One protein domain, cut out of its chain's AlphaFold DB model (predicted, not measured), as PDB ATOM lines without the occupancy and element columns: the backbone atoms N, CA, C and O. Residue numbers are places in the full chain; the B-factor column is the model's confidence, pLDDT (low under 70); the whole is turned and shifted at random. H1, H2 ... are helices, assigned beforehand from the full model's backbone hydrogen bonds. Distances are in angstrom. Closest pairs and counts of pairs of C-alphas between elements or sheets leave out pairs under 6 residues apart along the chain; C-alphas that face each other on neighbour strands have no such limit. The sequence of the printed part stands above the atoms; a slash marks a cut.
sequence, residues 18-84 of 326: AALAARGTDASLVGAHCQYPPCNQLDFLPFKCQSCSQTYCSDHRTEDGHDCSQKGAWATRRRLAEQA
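AT A GLANCE: This is residues 18 to 84 of the 326 residues of the protein "AN1-type zinc finger protein" of Podospora comata (UniProt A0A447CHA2). The domain has little regular structure: a long winding stretch of loops, residues 22 to 72, joins a very short helix, H1, at one end to a longer helix, H2, at the other, where residues 78 to 84 stick out. Two short antiparallel pairings, residues 32 to 33 with 42 to 43 and 47 to 48 with 55 to 56, tie the loops together. The printed part has 67 residues, with two named helices in the order H1, H2 and no named strand; the class is all helix, with only 16 residues in named elements. It is loose, with a radius of gyration of the C-alphas of 14.7 A, and flat, spanning 47 by 28 by 14 A.

HOW THE PARTS SIT: H1, residues 18 to 21, is apart from H2, residues 73 to 84. In H2 every O i to N i+4 pair is within hydrogen-bond range; H1 is too short for such a pair.

IN THESE COORDINATES: H1 begins at C-alpha 18 (-3.526, 25.031, -30.600). H2 runs 16.2 A from C-alpha 73 (-21.885, 37.679, -8.482) to C-alpha 84 (-13.983, 31.768, 4.361).

THE WHOLE: The C-alphas farthest apart, of Thr 25 and Gln 83, are 47.3 A apart. The printed part has no cut, and the link H1 to H2 is long. In this model, residues 18 to 29 have pLDDT under 70.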
ATOM      1  N   ALA A  18      -2.694  25.858 -29.729       63.75
ATOM      2  CA  ALA A  18      -3.526  25.031 -30.600       63.75
ATOM      3  C   ALA A  18      -4.736  25.790 -31.185       63.75
ATOM      4  O   ALA A  18      -5.095  25.570 -32.339       63.75
ATOM      5  N   ALA A  19      -5.345  26.708 -30.422       62.72
ATOM      6  CA  ALA A  19      -6.446  27.544 -30.904       62.72
ATOM      7  C   ALA A  19      -5.973  28.618 -31.900       62.72
ATOM      8  O   ALA A  19      -6.720  28.962 -32.816       62.72
ATOM      9  N   LEU A  20      -4.735  29.105 -31.748       62.69
ATOM     10  CA  LEU A  20      -4.082  29.976 -32.732       62.69
ATOM     11  C   LEU A  20      -3.774  29.223 -34.037       62.69
ATOM     12  O   LEU A  20      -4.019  29.750 -35.115       62.69
ATOM     13  N   ALA A  21      -3.296  27.978 -33.949       63.00
ATOM     14  CA  ALA A  21      -2.944  27.175 -35.124       63.00
ATOM     15  C   ALA A  21      -4.160  26.770 -35.984       63.00
ATOM     16  O   ALA A  21      -4.041  26.639 -37.199       63.00
ATOM     17  N   ALA A  22      -5.338  26.596 -35.375       62.47
ATOM     18  CA  ALA A  22      -6.553  26.160 -36.068       62.47
ATOM     19  C   ALA A  22      -7.245  27.252 -36.914       62.47
ATOM     20  O   ALA A  22      -8.130  26.927 -37.701       62.47
ATOM     21  N   ARG A  23      -6.885  28.535 -36.751       61.69
ATOM     22  CA  ARG A  23      -7.586  29.677 -37.380       61.69
ATOM     23  C   ARG A  23      -6.885  30.267 -38.612       61.69
ATOM     24  O   ARG A  23      -7.376  31.239 -39.177       61.69
ATOM     25  N   GLY A  24      -5.804  29.633 -39.071       62.22
ATOM     26  CA  GLY A  24      -5.008  30.089 -40.214       62.22
ATOM     27  C   GLY A  24      -4.050  31.230 -39.860       62.22
ATOM     28  O   GLY A  24      -4.134  31.834 -38.796       62.22
ATOM     29  N   THR A  25      -3.101  31.513 -40.754       64.19
ATOM     30  CA  THR A  25      -2.055  32.542 -40.580       64.19
ATOM     31  C   THR A  25      -2.545  33.969 -40.843       64.19
ATOM     32  O   THR A  25      -1.731  34.886 -40.935       64.19
ATOM     33  N   ASP A  26      -3.854  34.163 -41.018       68.44
ATOM     34  CA  ASP A  26      -4.440  35.474 -41.272       68.44
ATOM     35  C   ASP A  26      -4.642  36.218 -39.947       68.44
ATOM     36  O   ASP A  26      -5.487  35.860 -39.121       68.44
ATOM     37  N   ALA A  27      -3.842  37.266 -39.746       67.69
ATOM     38  CA  ALA A  27      -3.886  38.103 -38.554       67.69
ATOM     39  C   ALA A  27      -5.277  38.719 -38.321       67.69
ATOM     40  O   ALA A  27      -5.617  38.994 -37.176       67.69
ATOM     41  N   SER A  28      -6.108  38.882 -39.357       69.31
ATOM     42  CA  SER A  28      -7.462  39.441 -39.245       69.31
ATOM     43  C   SER A  28      -8.489  38.505 -38.585       69.31
ATOM     44  O   SER A  28      -9.565  38.965 -38.209       69.31
ATOM     45  N   LEU A  29      -8.175  37.215 -38.405       69.75
ATOM     46  CA  LEU A  29      -9.056  36.213 -37.773       69.75
ATOM     47  C   LEU A  29      -8.635  35.845 -36.338       69.75
ATOM     48  O   LEU A  29      -9.247  34.986 -35.685       69.75
ATOM     49  N   VAL A  30      -7.576  36.487 -35.840       75.56
ATOM     50  CA  VAL A  30      -7.019  36.253 -34.509       75.56
ATOM     51  C   VAL A  30      -7.781  37.095 -33.490       75.56
ATOM     52  O   VAL A  30      -7.821  38.310 -33.593       75.56
ATOM     53  N   GLY A  31      -8.385  36.457 -32.488       78.56
ATOM     54  CA  GLY A  31      -9.158  37.137 -31.445       78.56
ATOM     55  C   GLY A  31     -10.517  36.489 -31.195       78.56
ATOM     56  O   GLY A  31     -10.820  35.399 -31.704       78.56
ATOM     57  N   ALA A  32     -11.348  37.146 -30.389       84.06
ATOM     58  CA  ALA A  32     -12.731  36.739 -30.168       84.06
ATOM     59  C   ALA A  32     -13.681  37.923 -30.341       84.06
ATOM     60  O   ALA A  32     -13.366  39.054 -29.977       84.06
ATOM     61  N   HIS A  33     -14.862  37.643 -30.886       89.75
ATOM     62  CA  HIS A  33     -15.922  38.635 -30.972       89.75
ATOM     63  C   HIS A  33     -16.484  38.928 -29.582       89.75
ATOM     64  O   HIS A  33     -16.593  38.029 -28.745       89.75
ATOM     65  N   CYS A  34     -16.866  40.177 -29.347       90.69
ATOM     66  CA  CYS A  34     -17.607  40.582 -28.165       90.69
ATOM     67  C   CYS A  34     -18.998  39.920 -28.158       90.69
ATOM     68  O   CYS A  34     -19.762  40.095 -29.101       90.69
ATOM     69  N   GLN A  35     -19.369  39.198 -27.095       90.75
ATOM     70  CA  GLN A  35     -20.702  38.580 -26.981       90.75
ATOM     71  C   GLN A  35     -21.825  39.582 -26.676       90.75
ATOM     72  O   GLN A  35     -22.979  39.178 -26.557       90.75
ATOM     73  N   TYR A  36     -21.523  40.876 -26.538       91.50
ATOM     74  CA  TYR A  36     -22.559  41.895 -26.419       91.50
ATOM     75  C   TYR A  36     -23.196  42.132 -27.803       91.50
ATOM     76  O   TYR A  36     -22.492  42.611 -28.702       91.50
ATOM     77  N   PRO A  37     -24.497  41.819 -27.998       87.88
ATOM     78  CA  PRO A  37     -25.137  41.824 -29.316       87.88
ATOM     79  C   PRO A  37     -24.978  43.110 -30.145       87.88
ATOM     80  O   PRO A  37     -24.765  42.985 -31.349       87.88
ATOM     81  N   PRO A  38     -25.033  44.331 -29.571       89.81
ATOM     82  CA  PRO A  38     -24.888  45.550 -30.366       89.81
ATOM     83  C   PRO A  38     -23.430  45.909 -30.695       89.81
ATOM     84  O   PRO A  38     -23.208  46.836 -31.463       89.81
ATOM     85  N   CYS A  39     -22.436  45.216 -30.130       90.00
ATOM     86  CA  CYS A  39     -21.023  45.470 -30.411       90.00
ATOM     87  C   CYS A  39     -20.460  44.474 -31.422       90.00
ATOM     88  O   CYS A  39     -19.968  44.884 -32.467       90.00
ATOM     89  N   ASN A  40     -20.499  43.175 -31.092       88.19
ATOM     90  CA  ASN A  40     -19.937  42.070 -31.882       88.19
ATOM     91  C   ASN A  40     -18.544  42.332 -32.507       88.19
ATOM     92  O   ASN A  40     -18.179  41.721 -33.507       88.19
ATOM     93  N   GLN A  41     -17.752  43.242 -31.935       87.94
ATOM     94  CA  GLN A  41     -16.442  43.615 -32.458       87.94
ATOM     95  C   GLN A  41     -15.433  42.502 -32.173       87.94
ATOM     96  O   GLN A  41     -15.413  41.960 -31.065       87.94
ATOM     97  N   LEU A  42     -14.602  42.165 -33.161       87.25
ATOM     98  CA  LEU A  42     -13.481  41.242 -32.994       87.25
ATOM     99  C   LEU A  42     -12.346  41.955 -32.251       87.25
ATOM    100  O   LEU A  42     -11.796  42.935 -32.748       87.25
ATOM    101  N   ASP A  43     -12.029  41.472 -31.052       85.19
ATOM    102  CA  ASP A  43     -10.952  41.996 -30.215       85.19
ATOM    103  C   ASP A  43      -9.837  40.948 -30.099       85.19
ATOM    104  O   ASP A  43     -10.082  39.759 -29.854       85.19
ATOM    105  N   PHE A  44      -8.596  41.397 -30.281       83.25
ATOM    106  CA  PHE A  44      -7.392  40.580 -30.139       83.25
ATOM    107  C   PHE A  44      -7.115  40.218 -28.674       83.25
ATOM    108  O   PHE A  44      -6.399  39.253 -28.398       83.25
ATOM    109  N   LEU A  45      -7.693  40.974 -27.732       85.88
ATOM    110  CA  LEU A  45      -7.527  40.793 -26.299       85.88
ATOM    111  C   LEU A  45      -8.873  40.481 -25.612       85.88
ATOM    112  O   LEU A  45      -9.438  41.324 -24.920       85.88
ATOM    113  N   PRO A  46      -9.399  39.254 -25.768       84.44
ATOM    114  CA  PRO A  46     -10.681  38.880 -25.188       84.44
ATOM    115  C   PRO A  46     -10.672  38.872 -23.651       84.44
ATOM    116  O   PRO A  46      -9.869  38.178 -23.015       84.44
ATOM    117  N   PHE A  47     -11.624  39.589 -23.051       88.88
ATOM    118  CA  PHE A  47     -11.828  39.631 -21.603       88.88
ATOM    119  C   PHE A  47     -13.011  38.770 -21.185       88.88
ATOM    120  O   PHE A  47     -14.093  38.876 -21.755       88.88
ATOM    121  N   LYS A  48     -12.843  37.965 -20.136       90.62
ATOM    122  CA  LYS A  48     -13.928  37.176 -19.549       90.62
ATOM    123  C   LYS A  48     -14.542  37.912 -18.363       90.62
ATOM    124  O   LYS A  48     -13.848  38.223 -17.394       90.62
ATOM    125  N   CYS A  49     -15.854  38.127 -18.393       89.88
ATOM    126  CA  CYS A  49     -16.570  38.666 -17.240       89.88
ATOM    127  C   CYS A  49     -16.599  37.630 -16.104       89.88
ATOM    128  O   CYS A  49     -17.062  36.507 -16.288       89.88
ATOM    129  N   GLN A  50     -16.139  37.990 -14.906       88.38
ATOM    130  CA  GLN A  50     -16.099  37.074 -13.752       88.38
ATOM    131  C   GLN A  50     -17.487  36.788 -13.153       88.38
ATOM    132  O   GLN A  50     -17.655  35.832 -12.392       88.38
ATOM    133  N   SER A  51     -18.478  37.601 -13.524       89.12
ATOM    134  CA  SER A  51     -19.868  37.475 -13.096       89.12
ATOM    135  C   SER A  51     -20.683  36.569 -14.028       89.12
ATOM    136  O   SER A  51     -21.200  35.552 -13.570       89.12
ATOM    137  N   CYS A  52     -20.750  36.863 -15.335       89.62
ATOM    138  CA  CYS A  52     -21.538  36.080 -16.306       89.62
ATOM    139  C   CYS A  52     -20.722  35.070 -17.139       89.62
ATOM    140  O   CYS A  52     -21.303  34.269 -17.868       89.62
ATOM    141  N   SER A  53     -19.388  35.069 -17.033       88.56
ATOM    142  CA  SER A  53     -18.451  34.161 -17.726       88.56
ATOM    143  C   SER A  53     -18.385  34.248 -19.258       88.56
ATOM    144  O   SER A  53     -17.709  33.421 -19.870       88.56
ATOM    145  N   GLN A  54     -19.015  35.258 -19.865       89.19
ATOM    146  CA  GLN A  54     -18.959  35.540 -21.306       89.19
ATOM    147  C   GLN A  54     -17.737  36.393 -21.689       89.19
ATOM    148  O   GLN A  54     -17.107  36.995 -20.811       89.19
ATOM    149  N   THR A  55     -17.406  36.434 -22.987       90.88
ATOM    150  CA  THR A  55     -16.247  37.169 -23.523       90.88
ATOM    151  C   THR A  55     -16.651  38.507 -24.133       90.88
ATOM    152  O   THR A  55     -17.613  38.609 -24.894       90.88
ATOM    153  N   TYR A  56     -15.881  39.545 -23.826       91.81
ATOM    154  CA  TYR A  56     -16.136  40.913 -24.253       91.81
ATOM    155  C   TYR A  56     -14.846  41.594 -24.724       91.81
ATOM    156  O   TYR A  56     -13.742  41.172 -24.371       91.81
ATOM    157  N   CYS A  57     -15.002  42.643 -25.532       91.12
ATOM    158  CA  CYS A  57     -13.908  43.527 -25.940       91.12
ATOM    159  C   CYS A  57     -13.481  44.463 -24.795       91.12
ATOM    160  O   CYS A  57     -14.116  44.499 -23.735       91.12
ATOM    161  N   SER A  58     -12.425  45.247 -25.016       89.06
ATOM    162  CA  SER A  58     -11.908  46.224 -24.046       89.06
ATOM    163  C   SER A  58     -12.979  47.174 -23.492       89.06
ATOM    164  O   SER A  58     -13.025  47.399 -22.280       89.06
ATOM    165  N   ASP A  59     -13.879  47.671 -24.344       90.81
ATOM    166  CA  ASP A  59     -14.916  48.638 -23.948       90.81
ATOM    167  C   ASP A  59     -16.061  47.998 -23.150       90.81
ATOM    168  O   ASP A  59     -16.666  48.635 -22.291       90.81
ATOM    169  N   HIS A  60     -16.325  46.707 -23.369       89.50
ATOM    170  CA  HIS A  60     -17.432  45.980 -22.739       89.50
ATOM    171  C   HIS A  60     -16.979  45.015 -21.631       89.50
ATOM    172  O   HIS A  60     -17.752  44.173 -21.175       89.50
ATOM    173  N   ARG A  61     -15.731  45.131 -21.157       89.38
ATOM    174  CA  ARG A  61     -15.154  44.227 -20.144       89.38
ATOM    175  C   ARG A  61     -15.774  44.352 -18.744       89.38
ATOM    176  O   ARG A  61     -15.619  43.444 -17.930       89.38
ATOM    177  N   THR A  62     -16.405  45.483 -18.426       89.44
ATOM    178  CA  THR A  62     -17.026  45.755 -17.118       89.44
ATOM    179  C   THR A  62     -18.477  45.283 -17.085       89.44
ATOM    180  O   THR A  62     -19.127  45.203 -18.121       89.44
ATOM    181  N   GLU A  63     -19.008  44.999 -15.892       89.06
ATOM    182  CA  GLU A  63     -20.401  44.548 -15.709       89.06
ATOM    183  C   GLU A  63     -21.451  45.582 -16.148       89.06
ATOM    184  O   GLU A  63     -22.596  45.208 -16.399       89.06
ATOM    185  N   ASP A  64     -21.065  46.858 -16.227       89.12
ATOM    186  CA  ASP A  64     -21.901  47.955 -16.723       89.12
ATOM    187  C   ASP A  64     -21.754  48.176 -18.234       89.12
ATOM    188  O   ASP A  64     -22.655  48.724 -18.861       89.12
ATOM    189  N   GLY A  65     -20.633  47.748 -18.827       87.38
ATOM    190  CA  GLY A  65     -20.384  47.873 -20.264       87.38
ATOM    191  C   GLY A  65     -21.204  46.884 -21.092       87.38
ATOM    192  O   GLY A  65     -21.563  47.169 -22.225       87.38
ATOM    193  N   HIS A  66     -21.559  45.730 -20.534       88.50
ATOM    194  CA  HIS A  66     -22.485  44.790 -21.164       88.50
ATOM    195  C   HIS A  66     -23.715  44.588 -20.282       88.50
ATOM    196  O   HIS A  66     -23.669  44.797 -19.071       88.50
ATOM    197  N   ASP A  67     -24.821  44.127 -20.866       89.00
ATOM    198  CA  ASP A  67     -25.997  43.734 -20.088       89.00
ATOM    199  C   ASP A  67     -25.730  42.412 -19.340       89.00
ATOM    200  O   ASP A  67     -26.064  41.313 -19.786       89.00
ATOM    201  N   CYS A  68     -24.980  42.506 -18.239       89.56
ATOM    202  CA  CYS A  68     -24.527  41.357 -17.469       89.56
ATOM    203  C   CYS A  68     -25.709  40.661 -16.788       89.56
ATOM    204  O   CYS A  68     -26.402  41.241 -15.955       89.56
ATOM    205  N   SER A  69     -25.880  39.371 -17.070       90.69
ATOM    206  CA  SER A  69     -26.947  38.556 -16.484       90.69
ATOM    207  C   SER A  69     -26.773  38.275 -14.987       90.69
ATOM    208  O   SER A  69     -27.719  37.832 -14.342       90.69
ATOM    209  N   GLN A  70     -25.572  38.478 -14.430       88.06
ATOM    210  CA  GLN A  70     -25.207  38.115 -13.052       88.06
ATOM    211  C   GLN A  70     -24.421  39.232 -12.345       88.06
ATOM    212  O   GLN A  70     -23.403  38.970 -11.702       88.06
ATOM    213  N   LYS A  71     -24.864  40.490 -12.473       89.44
ATOM    214  CA  LYS A  71     -24.207  41.658 -11.849       89.44
ATOM    215  C   LYS A  71     -23.926  41.423 -10.356       89.44
ATOM    216  O   LYS A  71     -24.801  40.992  -9.610       89.44
ATOM    217  N   GLY A  72     -22.693  41.679  -9.919       88.12
ATOM    218  CA  GLY A  72     -22.260  41.532  -8.525       88.12
ATOM    219  C   GLY A  72     -21.994  40.099  -8.033       88.12
ATOM    220  O   GLY A  72     -21.586  39.920  -6.876       88.12
ATOM    221  N   ALA A  73     -22.163  39.066  -8.869       88.12
ATOM    222  CA  ALA A  73     -21.885  37.679  -8.482       88.12
ATOM    223  C   ALA A  73     -20.398  37.458  -8.147       88.12
ATOM    224  O   ALA A  73     -20.069  36.794  -7.157       88.12
ATOM    225  N   TRP A  74     -19.498  38.076  -8.917       86.81
ATOM    226  CA  TRP A  74     -18.061  38.122  -8.631       86.81
ATOM    227  C   TRP A  74     -17.764  38.731  -7.253       86.81
ATOM    228  O   TRP A  74     -17.073  38.115  -6.437       86.81
ATOM    229  N   ALA A  75     -18.317  39.916  -6.971       87.69
ATOM    230  CA  ALA A  75     -18.081  40.635  -5.721       87.69
ATOM    231  C   ALA A  75     -18.567  39.822  -4.511       87.69
ATOM    232  O   ALA A  75     -17.868  39.709  -3.502       87.69
ATOM    233  N   THR A  76     -19.730  39.180  -4.644       88.31
ATOM    234  CA  THR A  76     -20.290  38.300  -3.612       88.31
ATOM    235  C   THR A  76     -19.404  37.081  -3.373       88.31
ATOM    236  O   THR A  76     -19.077  36.784  -2.222       88.31
ATOM    237  N   ARG A  77     -18.949  36.408  -4.440       87.62
ATOM    238  CA  ARG A  77     -18.050  35.248  -4.342       87.62
ATOM    239  C   ARG A  77     -16.720  35.622  -3.695       87.62
ATOM    240  O   ARG A  77     -16.253  34.897  -2.822       87.62
ATOM    241  N   ARG A  78     -16.132  36.762  -4.071       86.38
ATOM    242  CA  ARG A  78     -14.881  37.257  -3.485       86.38
ATOM    243  C   ARG A  78     -15.047  37.596  -2.007       86.38
ATOM    244  O   ARG A  78     -14.195  37.217  -1.212       86.38
ATOM    245  N   ARG A  79     -16.152  38.243  -1.624       86.12
ATOM    246  CA  ARG A  79     -16.472  38.533  -0.218       86.12
ATOM    247  C   ARG A  79     -16.617  37.253   0.606       86.12
ATOM    248  O   ARG A  79     -16.045  37.168   1.685       86.12
ATOM    249  N   LEU A  80     -17.344  36.260   0.094       86.00
ATOM    250  CA  LEU A  80     -17.502  34.965   0.762       86.00
ATOM    251  C   LEU A  80     -16.172  34.210   0.858       86.00
ATOM    252  O   LEU A  80     -15.880  33.635   1.898       86.00
ATOM    253  N   ALA A  81     -15.343  34.241  -0.188       82.62
ATOM    254  CA  ALA A  81     -14.016  33.632  -0.164       82.62
ATOM    255  C   ALA A  81     -13.085  34.315   0.850       82.62
ATOM    256  O   ALA A  81     -12.353  33.629   1.555       82.62
ATOM    257  N   GLU A  82     -13.134  35.644   0.962       81.62
ATOM    258  CA  GLU A  82     -12.356  36.396   1.951       81.62
ATOM    259  C   GLU A  82     -12.828  36.110   3.382       81.62
ATOM    260  O   GLU A  82     -12.014  35.944   4.282       81.62
ATOM    261  N   GLN A  83     -14.140  35.959   3.586       80.12
ATOM    262  CA  GLN A  83     -14.709  35.531   4.867       80.12
ATOM    263  C   GLN A  83     -14.371  34.067   5.204       80.12
ATOM    264  O   GLN A  83     -14.162  33.740   6.370       80.12
ATOM    265  N   ALA A  84     -14.305  33.187   4.200       78.31
ATOM    266  CA  ALA A  84     -13.983  31.768   4.361       78.31
ATOM    267  C   ALA A  84     -12.482  31.503   4.552       78.31
ATOM    268  O   ALA A  84     -12.109  30.457   5.087       78.31
TER     269      ALA A  84